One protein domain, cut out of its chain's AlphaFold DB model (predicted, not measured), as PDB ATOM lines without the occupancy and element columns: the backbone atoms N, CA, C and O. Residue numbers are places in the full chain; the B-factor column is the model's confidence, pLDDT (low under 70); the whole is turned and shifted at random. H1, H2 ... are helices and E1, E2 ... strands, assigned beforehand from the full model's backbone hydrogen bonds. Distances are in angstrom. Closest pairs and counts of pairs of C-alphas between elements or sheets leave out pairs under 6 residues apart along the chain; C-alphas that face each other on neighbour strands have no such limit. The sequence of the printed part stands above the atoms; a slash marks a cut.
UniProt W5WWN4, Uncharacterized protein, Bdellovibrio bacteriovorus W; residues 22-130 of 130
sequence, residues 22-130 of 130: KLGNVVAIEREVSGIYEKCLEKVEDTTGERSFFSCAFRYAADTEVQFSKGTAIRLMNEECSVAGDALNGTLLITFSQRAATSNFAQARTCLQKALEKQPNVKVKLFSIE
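What this domain is: This is residues 22 to 130 of the 130 residues of an uncharacterized protein of Bdellovibrio bacteriovorus W (UniProt W5WWN4). A four-stranded sheet, E2 E5 E4 E3, has H1 and H2 side by side over one face, and a two-stranded ribbon, E1 and E6, lies toward one end of the long axis. The printed part has 109 residues, with two named helices and six named strands in the order E1 H1 E2 E3 E4 E5 H2 E6. Both sheets are antiparallel, and the class is mixed, helices and strands. The whole is compact, with a radius of gyration of the C-alphas of 15.1 A and spans of 48 by 26 by 20 A.

Where its parts are: The larger sheet holds E2, residues 54 to 59, E5, 91 to 98, 23.4 A, E4, 81 to 88, 22.9 A, and E3, 71 to 77. H1 is residues 36 to 41; H2 is 105 to 117, 18.2 A. E1, residues 26 to 33, 21.7 A, begins at C-alpha 26 (86.921, 52.105, -49.638); E6, 122 to 129, 22.8 A, ends at C-alpha 129 (85.230, 56.639, -50.611).

How they stand to each other: E3 E4 E5 form a meander, each strand the antiparallel neighbour of the one before; with E2, neighbour of E5, they make a Greek key. N 56 and O 94 are 2.9 A apart, N 84 and O 95 2.9 A, N 83 and O 76 2.8 A. H1 and H2 are on the same face, making two layers, at heights over the sheet of 8.2 A and 7.5 A. They touch, Tyr 37 and Gln 113 having the closest C-alphas, 6.9 A, at a shallow tilt of 5 degrees, opposite ways. In H1 every O i to N i+4 pair is within hydrogen-bond range, in H2 8 of 9. E1 and E6 are antiparallel, N 29 and O 126 being 2.8 A apart. The closest C-alphas of E3 and E6, Ala 73 and Val 122, are 6.0 A apart; E1 and E3 are apart.

The domain as a whole: The farthest C-alphas, Gly 24 and Thr 48, are 49.8 A apart. The printed part has no cut. The links H1 to E2 and E2 to E3 are long. Mean pLDDT of the printed part is 78.6; residues under 70 include 22 to 27, 61 to 73 and 125 to 130.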
ATOM      1  N   LYS A  22      91.769  48.099 -45.442       50.47
ATOM      2  CA  LYS A  22      91.512  48.495 -46.833       50.47
ATOM      3  C   LYS A  22      90.636  47.445 -47.534       50.47
ATOM      4  O   LYS A  22      91.109  46.361 -47.869       50.47
ATOM      5  N   LEU A  23      89.360  47.761 -47.755       53.56
ATOM      6  CA  LEU A  23      88.399  46.940 -48.504       53.56
ATOM      7  C   LEU A  23      88.243  47.530 -49.922       53.56
ATOM      8  O   LEU A  23      87.232  48.148 -50.245       53.56
ATOM      9  N   GLY A  24      89.262  47.392 -50.778       64.75
ATOM     10  CA  GLY A  24      89.256  47.974 -52.136       64.75
ATOM     11  C   GLY A  24      89.506  49.494 -52.159       64.75
ATOM     12  O   GLY A  24      90.399  49.968 -51.458       64.75
ATOM     13  N   ASN A  25      88.733  50.252 -52.955       64.00
ATOM     14  CA  ASN A  25      88.759  51.735 -53.008       64.00
ATOM     15  C   ASN A  25      88.030  52.401 -51.823       64.00
ATOM     16  O   ASN A  25      87.798  53.605 -51.825       64.00
ATOM     17  N   VAL A  26      87.617  51.616 -50.827       62.22
ATOM     18  CA  VAL A  26      86.921  52.105 -49.638       62.22
ATOM     19  C   VAL A  26      87.835  51.914 -48.433       62.22
ATOM     20  O   VAL A  26      88.307  50.802 -48.167       62.22
ATOM     21  N   VAL A  27      88.072  52.994 -47.693       64.81
ATOM     22  CA  VAL A  27      88.824  52.966 -46.435       64.81
ATOM     23  C   VAL A  27      87.829  52.894 -45.280       64.81
ATOM     24  O   VAL A  27      86.951  53.745 -45.143       64.81
ATOM     25  N   ALA A  28      87.938  51.849 -44.459       70.88
ATOM     26  CA  ALA A  28      87.122  51.686 -43.261       70.88
ATOM     27  C   ALA A  28      87.877  52.222 -42.038       70.88
ATOM     28  O   ALA A  28      88.899  51.660 -41.650       70.88
ATOM     29  N   ILE A  29      87.345  53.277 -41.419       70.06
ATOM     30  CA  ILE A  29      87.896  53.932 -40.229       70.06
ATOM     31  C   ILE A  29      87.002  53.608 -39.028       70.06
ATOM     32  O   ILE A  29      85.808  53.902 -39.030       70.06
ATOM     33  N   GLU A  30      87.566  53.023 -37.974       72.94
ATOM     34  CA  GLU A  30      86.855  52.765 -36.715       72.94
ATOM     35  C   GLU A  30      87.035  53.951 -35.751       72.94
ATOM     36  O   GLU A  30      88.157  54.363 -35.463       72.94
ATOM     37  N   ARG A  31      85.929  54.521 -35.255       72.12
ATOM     38  CA  ARG A  31      85.916  55.653 -34.314       72.12
ATOM     39  C   ARG A  31      85.275  55.248 -32.994       72.12
ATOM     40  O   ARG A  31      84.202  54.648 -32.983       72.12
ATOM     41  N   GLU A  32      85.905  55.616 -31.885       76.94
ATOM     42  CA  GLU A  32      85.356  55.426 -30.542       76.94
ATOM     43  C   GLU A  32      84.520  56.640 -30.120       76.94
ATOM     44  O   GLU A  32      84.938  57.787 -30.292       76.94
ATOM     45  N   VAL A  33      83.332  56.390 -29.569       77.75
ATOM     46  CA  VAL A  33      82.434  57.430 -29.061       77.75
ATOM     47  C   VAL A  33      82.401  57.367 -27.537       77.75
ATOM     48  O   VAL A  33      81.882  56.414 -26.961       77.75
ATOM     49  N   SER A  34      82.917  58.408 -26.880       80.62
ATOM     50  CA  SER A  34      82.965  58.515 -25.418       80.62
ATOM     51  C   SER A  34      81.857  59.405 -24.836       80.62
ATOM     52  O   SER A  34      81.356  60.336 -25.489       80.62
ATOM     53  N   GLY A  35      81.491  59.123 -23.578       83.69
ATOM     54  CA  GLY A  35      80.524  59.904 -22.793       83.69
ATOM     55  C   GLY A  35      79.089  59.818 -23.315       83.69
ATOM     56  O   GLY A  35      78.373  60.815 -23.340       83.69
ATOM     57  N   ILE A  36      78.694  58.655 -23.843       86.69
ATOM     58  CA  ILE A  36      77.389  58.465 -24.491       86.69
ATOM     59  C   ILE A  36      76.254  58.637 -23.494       86.69
ATOM     60  O   ILE A  36      75.242  59.243 -23.831       86.69
ATOM     61  N   TYR A  37      76.420  58.099 -22.287       89.31
ATOM     62  CA  TYR A  37      75.391  58.140 -21.261       89.31
ATOM     63  C   TYR A  37      75.052  59.590 -20.907       89.31
ATOM     64  O   TYR A  37      73.909  60.012 -21.061       89.31
ATOM     65  N   GLU A  38      76.060  60.382 -20.547       89.62
ATOM     66  CA  GLU A  38      75.912  61.779 -20.145       89.62
ATOM     67  C   GLU A  38      75.345  62.621 -21.295       89.62
ATOM     68  O   GLU A  38      74.304  63.261 -21.140       89.62
ATOM     69  N   LYS A  39      75.954  62.533 -22.488       88.31
ATOM     70  CA  LYS A  39      75.509  63.278 -23.680       88.31
ATOM     71  C   LYS A  39      74.086  62.929 -24.092       88.31
ATOM     72  O   LYS A  39      73.366  63.784 -24.597       88.31
ATOM     73  N   CYS A  40      73.686  61.671 -23.931       88.50
ATOM     74  CA  CYS A  40      72.345  61.234 -24.273       88.50
ATOM     75  C   CYS A  40      71.319  61.826 -23.309       88.50
ATOM     76  O   CYS A  40      70.338  62.414 -23.758       88.50
ATOM     77  N   LEU A  41      71.567  61.726 -21.998       89.12
ATOM     78  CA  LEU A  41      70.642  62.218 -20.977       89.12
ATOM     79  C   LEU A  41      70.477  63.743 -21.005       89.12
ATOM     80  O   LEU A  41      69.372  64.219 -20.762       89.12
ATOM     81  N   GLU A  42      71.515  64.503 -21.364       86.44
ATOM     82  CA  GLU A  42      71.426  65.962 -21.559       86.44
ATOM     83  C   GLU A  42      70.489  66.376 -22.704       86.44
ATOM     84  O   GLU A  42      70.015  67.512 -22.740       86.44
ATOM     85  N   LYS A  43      70.251  65.484 -23.672       78.62
ATOM     86  CA  LYS A  43      69.489  65.767 -24.899       78.62
ATOM     87  C   LYS A  43      68.061  65.233 -24.872       78.62
ATOM     88  O   LYS A  43      67.342  65.421 -25.850       78.62
ATOM     89  N   VAL A  44      67.644  64.562 -23.797       84.81
ATOM     90  CA  VAL A  44      66.270  64.068 -23.677       84.81
ATOM     91  C   VAL A  44      65.368  65.187 -23.180       84.81
ATOM     92  O   VAL A  44      65.416  65.576 -22.015       84.81
ATOM     93  N   GLU A  45      64.523  65.690 -24.073       70.44
ATOM     94  CA  GLU A  45      63.542  66.717 -23.739       70.44
ATOM     95  C   GLU A  45      62.340  66.112 -22.997       70.44
ATOM     96  O   GLU A  45      61.764  65.098 -23.409       70.44
ATOM     97  N   ASP A  46      61.965  66.771 -21.899       67.31
ATOM     98  CA  ASP A  46      60.831  66.444 -21.033       67.31
ATOM     99  C   ASP A  46      60.882  65.014 -20.447       67.31
ATOM    100  O   ASP A  46      60.408  64.020 -20.997       67.31
ATOM    101  N   THR A  47      61.480  64.929 -19.259       76.19
ATOM    102  CA  THR A  47      61.582  63.703 -18.458       76.19
ATOM    103  C   THR A  47      60.332  63.447 -17.611       76.19
ATOM    104  O   THR A  47      60.326  62.522 -16.795       76.19
ATOM    105  N   THR A  48      59.303  64.290 -17.739       70.62
ATOM    106  CA  THR A  48      58.101  64.245 -16.912       70.62
ATOM    107  C   THR A  48      56.981  63.543 -17.664       70.62
ATOM    108  O   THR A  48      56.248  64.136 -18.441       70.62
ATOM    109  N   GLY A  49      56.851  62.236 -17.444       79.06
ATOM    110  CA  GLY A  49      55.721  61.475 -17.966       79.06
ATOM    111  C   GLY A  49      56.059  60.057 -18.391       79.06
ATOM    112  O   GLY A  49      57.214  59.623 -18.426       79.06
ATOM    113  N   GLU A  50      54.993  59.340 -18.705       87.25
ATOM    114  CA  GLU A  50      55.023  58.014 -19.296       87.25
ATOM    115  C   GLU A  50      55.063  58.118 -20.821       87.25
ATOM    116  O   GLU A  50      54.269  58.836 -21.429       87.25
ATOM    117  N   ARG A  51      56.000  57.408 -21.454       87.31
ATOM    118  CA  ARG A  51      56.184  57.407 -22.910       87.31
ATOM    119  C   ARG A  51      56.494  56.011 -23.409       87.31
ATOM    120  O   ARG A  51      57.130  55.230 -22.713       87.31
ATOM    121  N   SER A  52      56.123  55.705 -24.645       88.19
ATOM    122  CA  SER A  52      56.492  54.422 -25.258       88.19
ATOM    123  C   SER A  52      58.013  54.248 -25.367       88.19
ATOM    124  O   SER A  52      58.509  53.130 -25.287       88.19
ATOM    125  N   PHE A  53      58.757  55.345 -25.537       91.19
ATOM    126  CA  PHE A  53      60.218  55.352 -25.551       91.19
ATOM    127  C   PHE A  53      60.785  56.750 -25.291       91.19
ATOM    128  O   PHE A  53      60.078  57.756 -25.373       91.19
ATOM    129  N   PHE A  54      62.087  56.791 -25.025       92.19
ATOM    130  CA  PHE A  54      62.904  57.997 -25.019       92.19
ATOM    131  C   PHE A  54      63.964  57.879 -26.104       92.19
ATOM    132  O   PHE A  54      64.383  56.772 -26.458       92.19
ATOM    133  N   SER A  55      64.393  59.014 -26.642       92.31
ATOM    134  CA  SER A  55      65.475  59.041 -27.611       92.31
ATOM    135  C   SER A  55      66.385  60.239 -27.405       92.31
ATOM    136  O   SER A  55      65.983  61.273 -26.878       92.31
ATOM    137  N   CYS A  56      67.632  60.076 -27.823       90.75
ATOM    138  CA  CYS A  56      68.613  61.144 -27.890       90.75
ATOM    139  C   CYS A  56      69.373  61.017 -29.208       90.75
ATOM    140  O   CYS A  56      69.606  59.915 -29.712       90.75
ATOM    141  N   ALA A  57      69.774  62.151 -29.764       88.62
ATOM    142  CA  ALA A  57      70.645  62.196 -30.921       88.62
ATOM    143  C   ALA A  57      71.801  63.140 -30.625       88.62
ATOM    144  O   ALA A  57      71.599  64.253 -30.136       88.62
ATOM    145  N   PHE A  58      73.017  62.714 -30.939       83.88
ATOM    146  CA  PHE A  58      74.165  63.604 -30.875       83.88
ATOM    147  C   PHE A  58      75.114  63.354 -32.036       83.88
ATOM    148  O   PHE A  58      75.261  62.237 -32.540       83.88
ATOM    149  N   ARG A  59      75.746  64.443 -32.468       80.44
ATOM    150  CA  ARG A  59      76.767  64.417 -33.507       80.44
ATOM    151  C   ARG A  59      78.097  63.969 -32.919       80.44
ATOM    152  O   ARG A  59      78.467  64.399 -31.827       80.44
ATOM    153  N   TYR A  60      78.822  63.149 -33.661       75.62
ATOM    154  CA  TYR A  60      80.219  62.843 -33.398       75.62
ATOM    155  C   TYR A  60      81.070  63.388 -34.546       75.62
ATOM    156  O   TYR A  60      80.643  63.404 -35.701       75.62
ATOM    157  N   ALA A  61      82.255  63.900 -34.213       66.94
ATOM    158  CA  ALA A  61      83.156  64.471 -35.201       66.94
ATOM    159  C   ALA A  61      83.736  63.351 -36.078       66.94
ATOM    160  O   ALA A  61      84.338  62.403 -35.573       66.94
ATOM    161  N   ALA A  62      83.537  63.471 -37.387       63.16
ATOM    162  CA  ALA A  62      84.333  62.787 -38.391       63.16
ATOM    163  C   ALA A  62      85.184  63.864 -39.069       63.16
ATOM    164  O   ALA A  62      84.650  64.898 -39.470       63.16
ATOM    165  N   ASP A  63      86.495  63.648 -39.153       55.47
ATOM    166  CA  ASP A  63      87.436  64.658 -39.664       55.47
ATOM    167  C   ASP A  63      87.285  64.909 -41.181       55.47
ATOM    168  O   ASP A  63      87.892  65.829 -41.721       55.47
ATOM    169  N   THR A  64      86.464  64.112 -41.875       57.44
ATOM    170  CA  THR A  64      86.191  64.194 -43.316       57.44
ATOM    171  C   THR A  64      84.719  63.882 -43.625       57.44
ATOM    172  O   THR A  64      83.995  63.324 -42.795       57.44
ATOM    173  N   GLU A  65      84.241  64.268 -44.813       52.47
ATOM    174  CA  GLU A  65      82.894  63.943 -45.300       52.47
ATOM    175  C   GLU A  65      82.837  62.447 -45.658       52.47
ATOM    176  O   GLU A  65      83.265  62.019 -46.725       52.47
ATOM    177  N   VAL A  66      82.384  61.622 -44.713       57.09
ATOM    178  CA  VAL A  66      82.365  60.159 -44.846       57.09
ATOM    179  C   VAL A  66      80.934  59.673 -45.089       57.09
ATOM    180  O   VAL A  66      80.014  60.087 -44.386       57.09
ATOM    181  N   GLN A  67      80.720  58.775 -46.059       56.69
ATOM    182  CA  GLN A  67      79.433  58.088 -46.214       56.69
ATOM    183  C   GLN A  67      79.336  56.919 -45.223       56.69
ATOM    184  O   GLN A  67      80.194  56.046 -45.146       56.69
ATOM    185  N   PHE A  68      78.270  56.879 -44.430       57.59
ATOM    186  CA  PHE A  68      78.119  55.880 -43.371       57.59
ATOM    187  C   PHE A  68      77.303  54.689 -43.872       57.59
ATOM    188  O   PHE A  68      76.143  54.852 -44.250       57.59
ATOM    189  N   SER A  69      77.855  53.473 -43.810       53.56
ATOM    190  CA  SER A  69      77.039  52.259 -43.909       53.56
ATOM    191  C   SER A  69      76.631  51.793 -42.511       53.56
ATOM    192  O   SER A  69      77.482  51.621 -41.639       53.56
ATOM    193  N   LYS A  70      75.322  51.600 -42.328       49.12
ATOM    194  CA  LYS A  70      74.631  51.221 -41.085       49.12
ATOM    195  C   LYS A  70      75.388  50.175 -40.258       49.12
ATOM    196  O   LYS A  70      75.640  49.069 -40.729       49.12
ATOM    197  N   GLY A  71      75.630  50.492 -38.992       50.84
ATOM    198  CA  GLY A  71      76.006  49.529 -37.960       50.84
ATOM    199  C   GLY A  71      75.235  49.848 -36.687       50.84
ATOM    200  O   GLY A  71      75.212  51.001 -36.258       50.84
ATOM    201  N   THR A  72      74.574  48.848 -36.105       55.97
ATOM    202  CA  THR A  72      73.923  48.995 -34.799       55.97
ATOM    203  C   THR A  72      75.026  49.138 -33.755       55.97
ATOM    204  O   THR A  72      75.705  48.169 -33.426       55.97
ATOM    205  N   ALA A  73      75.251  50.362 -33.296       66.69
ATOM    206  CA  ALA A  73      76.355  50.719 -32.418       66.69
ATOM    207  C   ALA A  73      76.073  50.313 -30.962       66.69
ATOM    208  O   ALA A  73      77.001  50.081 -30.198       66.69
ATOM    209  N   ILE A  74      74.788  50.218 -30.596       82.06
ATOM    210  CA  ILE A  74      74.310  49.800 -29.272       82.06
ATOM    211  C   ILE A  74      73.094  48.899 -29.466       82.06
ATOM    212  O   ILE A  74      72.143  49.282 -30.150       82.06
ATOM    213  N   ARG A  75      73.073  47.714 -28.851       87.06
ATOM    214  CA  ARG A  75      71.869  46.871 -28.856       87.06
ATOM    215  C   ARG A  75      71.703  46.110 -27.551       87.06
ATOM    216  O   ARG A  75      72.535  45.281 -27.196       87.06
ATOM    217  N   LEU A  76      70.569  46.324 -26.894       88.88
ATOM    218  CA  LEU A  76      70.111  45.513 -25.772       88.88
ATOM    219  C   LEU A  76      68.610  45.269 -25.916       88.88
ATOM    220  O   LEU A  76      67.816  46.190 -25.801       88.88
ATOM    221  N   MET A  77      68.218  44.019 -26.154       90.19
ATOM    222  CA  MET A  77      66.810  43.616 -26.188       90.19
ATOM    223  C   MET A  77      66.629  42.361 -25.340       90.19
ATOM    224  O   MET A  77      67.038  41.276 -25.743       90.19
ATOM    225  N   ASN A  78      66.027  42.503 -24.162       90.12
ATOM    226  CA  ASN A  78      65.666  41.401 -23.263       90.12
ATOM    227  C   ASN A  78      64.253  41.634 -22.710       90.12
ATOM    228  O   ASN A  78      63.562  42.504 -23.217       90.12
ATOM    229  N   GLU A  79      63.784  40.846 -21.745       87.81
ATOM    230  CA  GLU A  79      62.414  40.957 -21.213       87.81
ATOM    231  C   GLU A  79      62.135  42.296 -20.508       87.81
ATOM    232  O   GLU A  79      60.998  42.756 -20.496       87.81
ATOM    233  N   GLU A  80      63.174  42.960 -19.993       90.12
ATOM    234  CA  GLU A  80      63.056  44.204 -19.224       90.12
ATOM    235  C   GLU A  80      63.276  45.458 -20.077       90.12
ATOM    236  O   GLU A  80      62.601  46.468 -19.894       90.12
ATOM    237  N   CYS A  81      64.226  45.405 -21.009       93.62
ATOM    238  CA  CYS A  81      64.800  46.568 -21.669       93.62
ATOM    239  C   CYS A  81      64.838  46.418 -23.187       93.62
ATOM    240  O   CYS A  81      65.139  45.352 -23.734       93.62
ATOM    241  N   SER A  82      64.611  47.547 -23.850       93.69
ATOM    242  CA  SER A  82      64.802  47.729 -25.280       93.69
ATOM    243  C   SER A  82      65.665  48.966 -25.502       93.69
ATOM    244  O   SER A  82      65.251  50.078 -25.189       93.69
ATOM    245  N   VAL A  83      66.879  48.773 -26.017       92.75
ATOM    246  CA  VAL A  83      67.813  49.834 -26.403       92.75
ATOM    247  C   VAL A  83      68.373  49.522 -27.781       92.75
ATOM    248  O   VAL A  83      68.886  48.424 -28.022       92.75
ATOM    249  N   ALA A  84      68.300  50.505 -28.668       91.31
ATOM    250  CA  ALA A  84      68.888  50.464 -29.996       91.31
ATOM    251  C   ALA A  84      69.612  51.785 -30.267       91.31
ATOM    252  O   ALA A  84      69.041  52.853 -30.075       91.31
ATOM    253  N   GLY A  85      70.871  51.698 -30.687       88.38
ATOM    254  CA  GLY A  85      71.685  52.821 -31.128       88.38
ATOM    255  C   GLY A  85      72.061  52.638 -32.587       88.38
ATOM    256  O   GLY A  85      72.820  51.723 -32.912       88.38
ATOM    257  N   ASP A  86      71.553  53.509 -33.447       84.00
ATOM    258  CA  ASP A  86      71.834  53.517 -34.875       84.00
ATOM    259  C   ASP A  86      72.696  54.728 -35.221       84.00
ATOM    260  O   ASP A  86      72.371  55.871 -34.892       84.00
ATOM    261  N   ALA A  87      73.816  54.475 -35.895       79.50
ATOM    262  CA  ALA A  87      74.695  55.526 -36.383       79.50
ATOM    263  C   ALA A  87      74.428  55.803 -37.870       79.50
ATOM    264  O   ALA A  87      74.492  54.893 -38.701       79.50
ATOM    265  N   LEU A  88      74.156  57.066 -38.211       74.12
ATOM    266  CA  LEU A  88      73.954  57.539 -39.582       74.12
ATOM    267  C   LEU A  88      74.446  58.986 -39.720       74.12
ATOM    268  O   LEU A  88      74.125  59.826 -38.884       74.12
ATOM    269  N   ASN A  89      75.186  59.296 -40.789       74.38
ATOM    270  CA  ASN A  89      75.586  60.666 -41.154       74.38
ATOM    271  C   ASN A  89      76.209  61.465 -39.990       74.38
ATOM    272  O   ASN A  89      75.745  62.556 -39.651       74.38
ATOM    273  N   GLY A  90      77.217  60.894 -39.319       75.12
ATOM    274  CA  GLY A  90      77.907  61.549 -38.199       75.12
ATOM    275  C   GLY A  90      77.031  61.754 -36.960       75.12
ATOM    276  O   GLY A  90      77.385  62.529 -36.076       75.12
ATOM    277  N   THR A  91      75.869  61.102 -36.900       81.06
ATOM    278  CA  THR A  91      74.913  61.188 -35.795       81.06
ATOM    279  C   THR A  91      74.687  59.800 -35.221       81.06
ATOM    280  O   THR A  91      74.497  58.841 -35.967       81.06
ATOM    281  N   LEU A  92      74.716  59.685 -33.895       84.19
ATOM    282  CA  LEU A  92      74.251  58.500 -33.188       84.19
ATOM    283  C   LEU A  92      72.858  58.800 -32.633       84.19
ATOM    284  O   LEU A  92      72.715  59.691 -31.796       84.19
ATOM    285  N   LEU A  93      71.850  58.079 -33.123       89.06
ATOM    286  CA  LEU A  93      70.490  58.092 -32.593       89.06
ATOM    287  C   LEU A  93      70.333  56.899 -31.655       89.06
ATOM    288  O   LEU A  93      70.519  55.761 -32.076       89.06
ATOM    289  N   ILE A  94      69.971  57.151 -30.404       91.50
ATOM    290  CA  ILE A  94      69.722  56.101 -29.419       91.50
ATOM    291  C   ILE A  94      68.268  56.178 -28.996       91.50
ATOM    292  O   ILE A  94      67.813  57.226 -28.550       91.50
ATOM    293  N   THR A  95      67.568  55.055 -29.094       92.75
ATOM    294  CA  THR A  95      66.212  54.861 -28.586       92.75
ATOM    295  C   THR A  95      66.263  53.867 -27.439       92.75
ATOM    296  O   THR A  95      66.893  52.814 -27.560       92.75
ATOM    297  N   PHE A  96      65.608  54.184 -26.325       93.44
ATOM    298  CA  PHE A  96      65.638  53.356 -25.128       93.44
ATOM    299  C   PHE A  96      64.324  53.413 -24.341       93.44
ATOM    300  O   PHE A  96      63.692  54.462 -24.202       93.44
ATOM    301  N   SER A  97      63.905  52.259 -23.828       93.31
ATOM    302  CA  SER A  97      62.664  52.080 -23.073       93.31
ATOM    303  C   SER A  97      62.687  50.780 -22.260       93.31
ATOM    304  O   SER A  97      63.548  49.914 -22.463       93.31
ATOM    305  N   GLN A  98      61.696  50.603 -21.382       92.69
ATOM    306  CA  GLN A  98      61.266  49.258 -20.995       92.69
ATOM    307  C   GLN A  98      60.561  48.548 -22.162       92.69
ATOM    308  O   GLN A  98      60.047  49.189 -23.080       92.69
ATOM    309  N   ARG A  99      60.572  47.211 -22.162       83.69
ATOM    310  CA  ARG A  99      60.006  46.406 -23.262       83.69
ATOM    311  C   ARG A  99      58.480  46.304 -23.244       83.69
ATOM    312  O   ARG A  99      57.875  46.210 -24.309       83.69
ATOM    313  N   ALA A 100      57.872  46.270 -22.064       65.94
ATOM    314  CA  ALA A 100      56.433  46.125 -21.900       65.94
ATOM    315  C   ALA A 100      55.836  47.465 -21.443       65.94
ATOM    316  O   ALA A 100      56.101  47.888 -20.326       65.94
ATOM    317  N   ALA A 101      55.012  48.085 -22.295       70.69
ATOM    318  CA  ALA A 101      54.231  49.302 -22.028       70.69
ATOM    319  C   ALA A 101      54.988  50.649 -22.043       70.69
ATOM    320  O   ALA A 101      56.119  50.762 -22.519       70.69
ATOM    321  N   THR A 102      54.281  51.695 -21.599       81.94
ATOM    322  CA  THR A 102      54.826  53.018 -21.321       81.94
ATOM    323  C   THR A 102      55.923  52.923 -20.263       81.94
ATOM    324  O   THR A 102      55.768  52.305 -19.216       81.94
ATOM    325  N   SER A 103      57.056  53.551 -20.547       88.19
ATOM    326  CA  SER A 103      58.206  53.672 -19.663       88.19
ATOM    327  C   SER A 103      58.269  55.097 -19.134       88.19
ATOM    328  O   SER A 103      58.061  56.055 -19.881       88.19
ATOM    329  N   ASN A 104      58.638  55.262 -17.867       90.44
ATOM    330  CA  ASN A 104      59.091  56.565 -17.385       90.44
ATOM    331  C   ASN A 104      60.598  56.744 -17.634       90.44
ATOM    332  O   ASN A 104      61.323  55.778 -17.913       90.44
ATOM    333  N   PHE A 105      61.077  57.985 -17.522       90.62
ATOM    334  CA  PHE A 105      62.473  58.327 -17.803       90.62
ATOM    335  C   PHE A 105      63.465  57.617 -16.870       90.62
ATOM    336  O   PHE A 105      64.526  57.179 -17.311       90.62
ATOM    337  N   ALA A 106      63.122  57.450 -15.587       89.94
ATOM    338  CA  ALA A 106      63.997  56.809 -14.604       89.94
ATOM    339  C   ALA A 106      64.226  55.314 -14.903       89.94
ATOM    340  O   ALA A 106      65.337  54.800 -14.740       89.94
ATOM    341  N   GLN A 107      63.200  54.618 -15.385       91.19
ATOM    342  CA  GLN A 107      63.313  53.235 -15.841       91.19
ATOM    343  C   GLN A 107      64.076  53.152 -17.166       91.19
ATOM    344  O   GLN A 107      65.004  52.351 -17.296       91.19
ATOM    345  N   ALA A 108      63.755  54.027 -18.121       91.62
ATOM    346  CA  ALA A 108      64.399  54.048 -19.428       91.62
ATOM    347  C   ALA A 108      65.912  54.319 -19.321       91.62
ATOM    348  O   ALA A 108      66.706  53.579 -19.904       91.62
ATOM    349  N   ARG A 109      66.343  55.307 -18.519       92.25
ATOM    350  CA  ARG A 109      67.779  55.596 -18.318       92.25
ATOM    351  C   ARG A 109      68.543  54.406 -17.728       92.25
ATOM    352  O   ARG A 109      69.699  54.195 -18.070       92.25
ATOM    353  N   THR A 110      67.885  53.587 -16.903       92.81
ATOM    354  CA  THR A 110      68.484  52.360 -16.355       92.81
ATOM    355  C   THR A 110      68.716  51.332 -17.464       92.81
ATOM    356  O   THR A 110      69.752  50.672 -17.492       92.81
ATOM    357  N   CYS A 111      67.794  51.219 -18.424       93.25
ATOM    358  CA  CYS A 111      67.993  50.379 -19.604       93.25
ATOM    359  C   CYS A 111      69.152  50.870 -20.479       93.25
ATOM    360  O   CYS A 111      69.954  50.050 -20.925       93.25
ATOM    361  N   LEU A 112      69.279  52.188 -20.675       93.00
ATOM    362  CA  LEU A 112      70.421  52.781 -21.378       93.00
ATOM    363  C   LEU A 112      71.744  52.450 -20.675       93.00
ATOM    364  O   LEU A 112      72.680  51.992 -21.326       93.00
ATOM    365  N   GLN A 113      71.804  52.616 -19.352       92.94
ATOM    366  CA  GLN A 113      72.987  52.281 -18.564       92.94
ATOM    367  C   GLN A 113      73.361  50.798 -18.713       92.94
ATOM    368  O   GLN A 113      74.490  50.490 -19.089       92.94
ATOM    369  N   LYS A 114      72.398  49.880 -18.542       92.12
ATOM    370  CA  LYS A 114      72.606  48.431 -18.736       92.12
ATOM    371  C   LYS A 114      73.106  48.090 -20.146       92.12
ATOM    372  O   LYS A 114      73.859  47.132 -20.321       92.12
ATOM    373  N   ALA A 115      72.660  48.821 -21.170       90.38
ATOM    374  CA  ALA A 115      73.113  48.609 -22.542       90.38
ATOM    375  C   ALA A 115      74.578  49.026 -22.727       90.38
ATOM    376  O   ALA A 115      75.341  48.293 -23.354       90.38
ATOM    377  N   LEU A 116      74.970  50.158 -22.140       88.50
ATOM    378  CA  LEU A 116      76.332  50.684 -22.212       88.50
ATOM    379  C   LEU A 116      77.314  49.912 -21.318       88.50
ATOM    380  O   LEU A 116      78.460  49.740 -21.698       88.50
ATOM    381  N   GLU A 117      76.882  49.339 -20.194       88.31
ATOM    382  CA  GLU A 117      77.732  48.452 -19.376       88.31
ATOM    383  C   GLU A 117      78.164  47.187 -20.138       88.31
ATOM    384  O   GLU A 117      79.271  46.686 -19.953       88.31
ATOM    385  N   LYS A 118      77.314  46.684 -21.043       83.81
ATOM    386  CA  LYS A 118      77.658  45.559 -21.928       83.81
ATOM    387  C   LYS A 118      78.557  45.962 -23.096       83.81
ATOM    388  O   LYS A 118      79.141  45.090 -23.736       83.81
ATOM    389  N   GLN A 119      78.622  47.254 -23.404       78.62
ATOM    390  CA  GLN A 119      79.363  47.824 -24.527       78.62
ATOM    391  C   GLN A 119      80.008  49.144 -24.077       78.62
ATOM    392  O   GLN A 119      79.582  50.212 -24.521       78.62
ATOM    393  N   PRO A 120      81.013  49.086 -23.175       66.25
ATOM    394  CA  PRO A 120      81.563  50.282 -22.528       66.25
ATOM    395  C   PRO A 120      82.185  51.252 -23.535       66.25
ATOM    396  O   PRO A 120      82.168  52.460 -23.318       66.25
ATOM    397  N   ASN A 121      82.662  50.719 -24.664       67.06
ATOM    398  CA  ASN A 121      83.191  51.487 -25.780       67.06
ATOM    399  C   ASN A 121      82.332  51.215 -27.011       67.06
ATOM    400  O   ASN A 121      82.391  50.130 -27.597       67.06
ATOM    401  N   VAL A 122      81.542  52.206 -27.413       75.44
ATOM    402  CA  VAL A 122      80.812  52.139 -28.677       75.44
ATOM    403  C   VAL A 122      81.755  52.549 -29.787       75.44
ATOM    404  O   VAL A 122      82.255  53.676 -29.828       75.44
ATOM    405  N   LYS A 123      81.985  51.610 -30.697       75.19
ATOM    406  CA  LYS A 123      82.805  51.823 -31.877       75.19
ATOM    407  C   LYS A 123      81.923  51.921 -33.104       75.19
ATOM    408  O   LYS A 123      81.149  51.011 -33.395       75.19
ATOM    409  N   VAL A 124      82.049  53.020 -33.831       71.75
ATOM    410  CA  VAL A 124      81.340  53.237 -35.087       71.75
ATOM    411  C   VAL A 124      82.336  53.072 -36.223       71.75
ATOM    412  O   VAL A 124      83.402  53.686 -36.216       71.75
ATOM    413  N   LYS A 125      81.997  52.235 -37.204       69.88
ATOM    414  CA  LYS A 125      82.785  52.087 -38.430       69.88
ATOM    415  C   LYS A 125      82.282  53.073 -39.472       69.88
ATOM    416  O   LYS A 125      81.097  53.076 -39.800       69.88
ATOM    417  N   LEU A 126      83.183  53.914 -39.956       68.69
ATOM    418  CA  LEU A 126      82.930  54.910 -40.987       68.69
ATOM    419  C   LEU A 126      83.632  54.447 -42.263       68.69
ATOM    420  O   LEU A 126      84.758  53.963 -42.190       68.69
ATOM    421  N   PHE A 127      82.986  54.577 -43.419       66.69
ATOM    422  CA  PHE A 127      83.548  54.135 -44.696       66.69
ATOM    423  C   PHE A 127      83.751  55.338 -45.610       66.69
ATOM    424  O   PHE A 127      82.786  55.935 -46.076       66.69
ATOM    425  N   SER A 128      84.995  55.725 -45.862       63.75
ATOM    426  CA  SER A 128      85.288  56.792 -46.819       63.75
ATOM    427  C   SER A 128      85.523  56.205 -48.203       63.75
ATOM    428  O   SER A 128      86.211  55.194 -48.359       63.75
ATOM    429  N   ILE A 129      84.932  56.859 -49.200       60.66
ATOM    430  CA  ILE A 129      85.230  56.639 -50.611       60.66
ATOM    431  C   ILE A 129      86.228  57.735 -50.975       60.66
ATOM    432  O   ILE A 129      85.895  58.912 -50.841       60.66
ATOM    433  N   GLU A 130      87.445  57.342 -51.339       55.97
ATOM    434  CA  GLU A 130      88.430  58.251 -51.941       55.97
ATOM    435  C   GLU A 130      88.218  58.348 -53.456       55.97
ATOM    436  O   GLU A 130      87.904  57.305 -54.082       55.97
TER     437      GLU A 130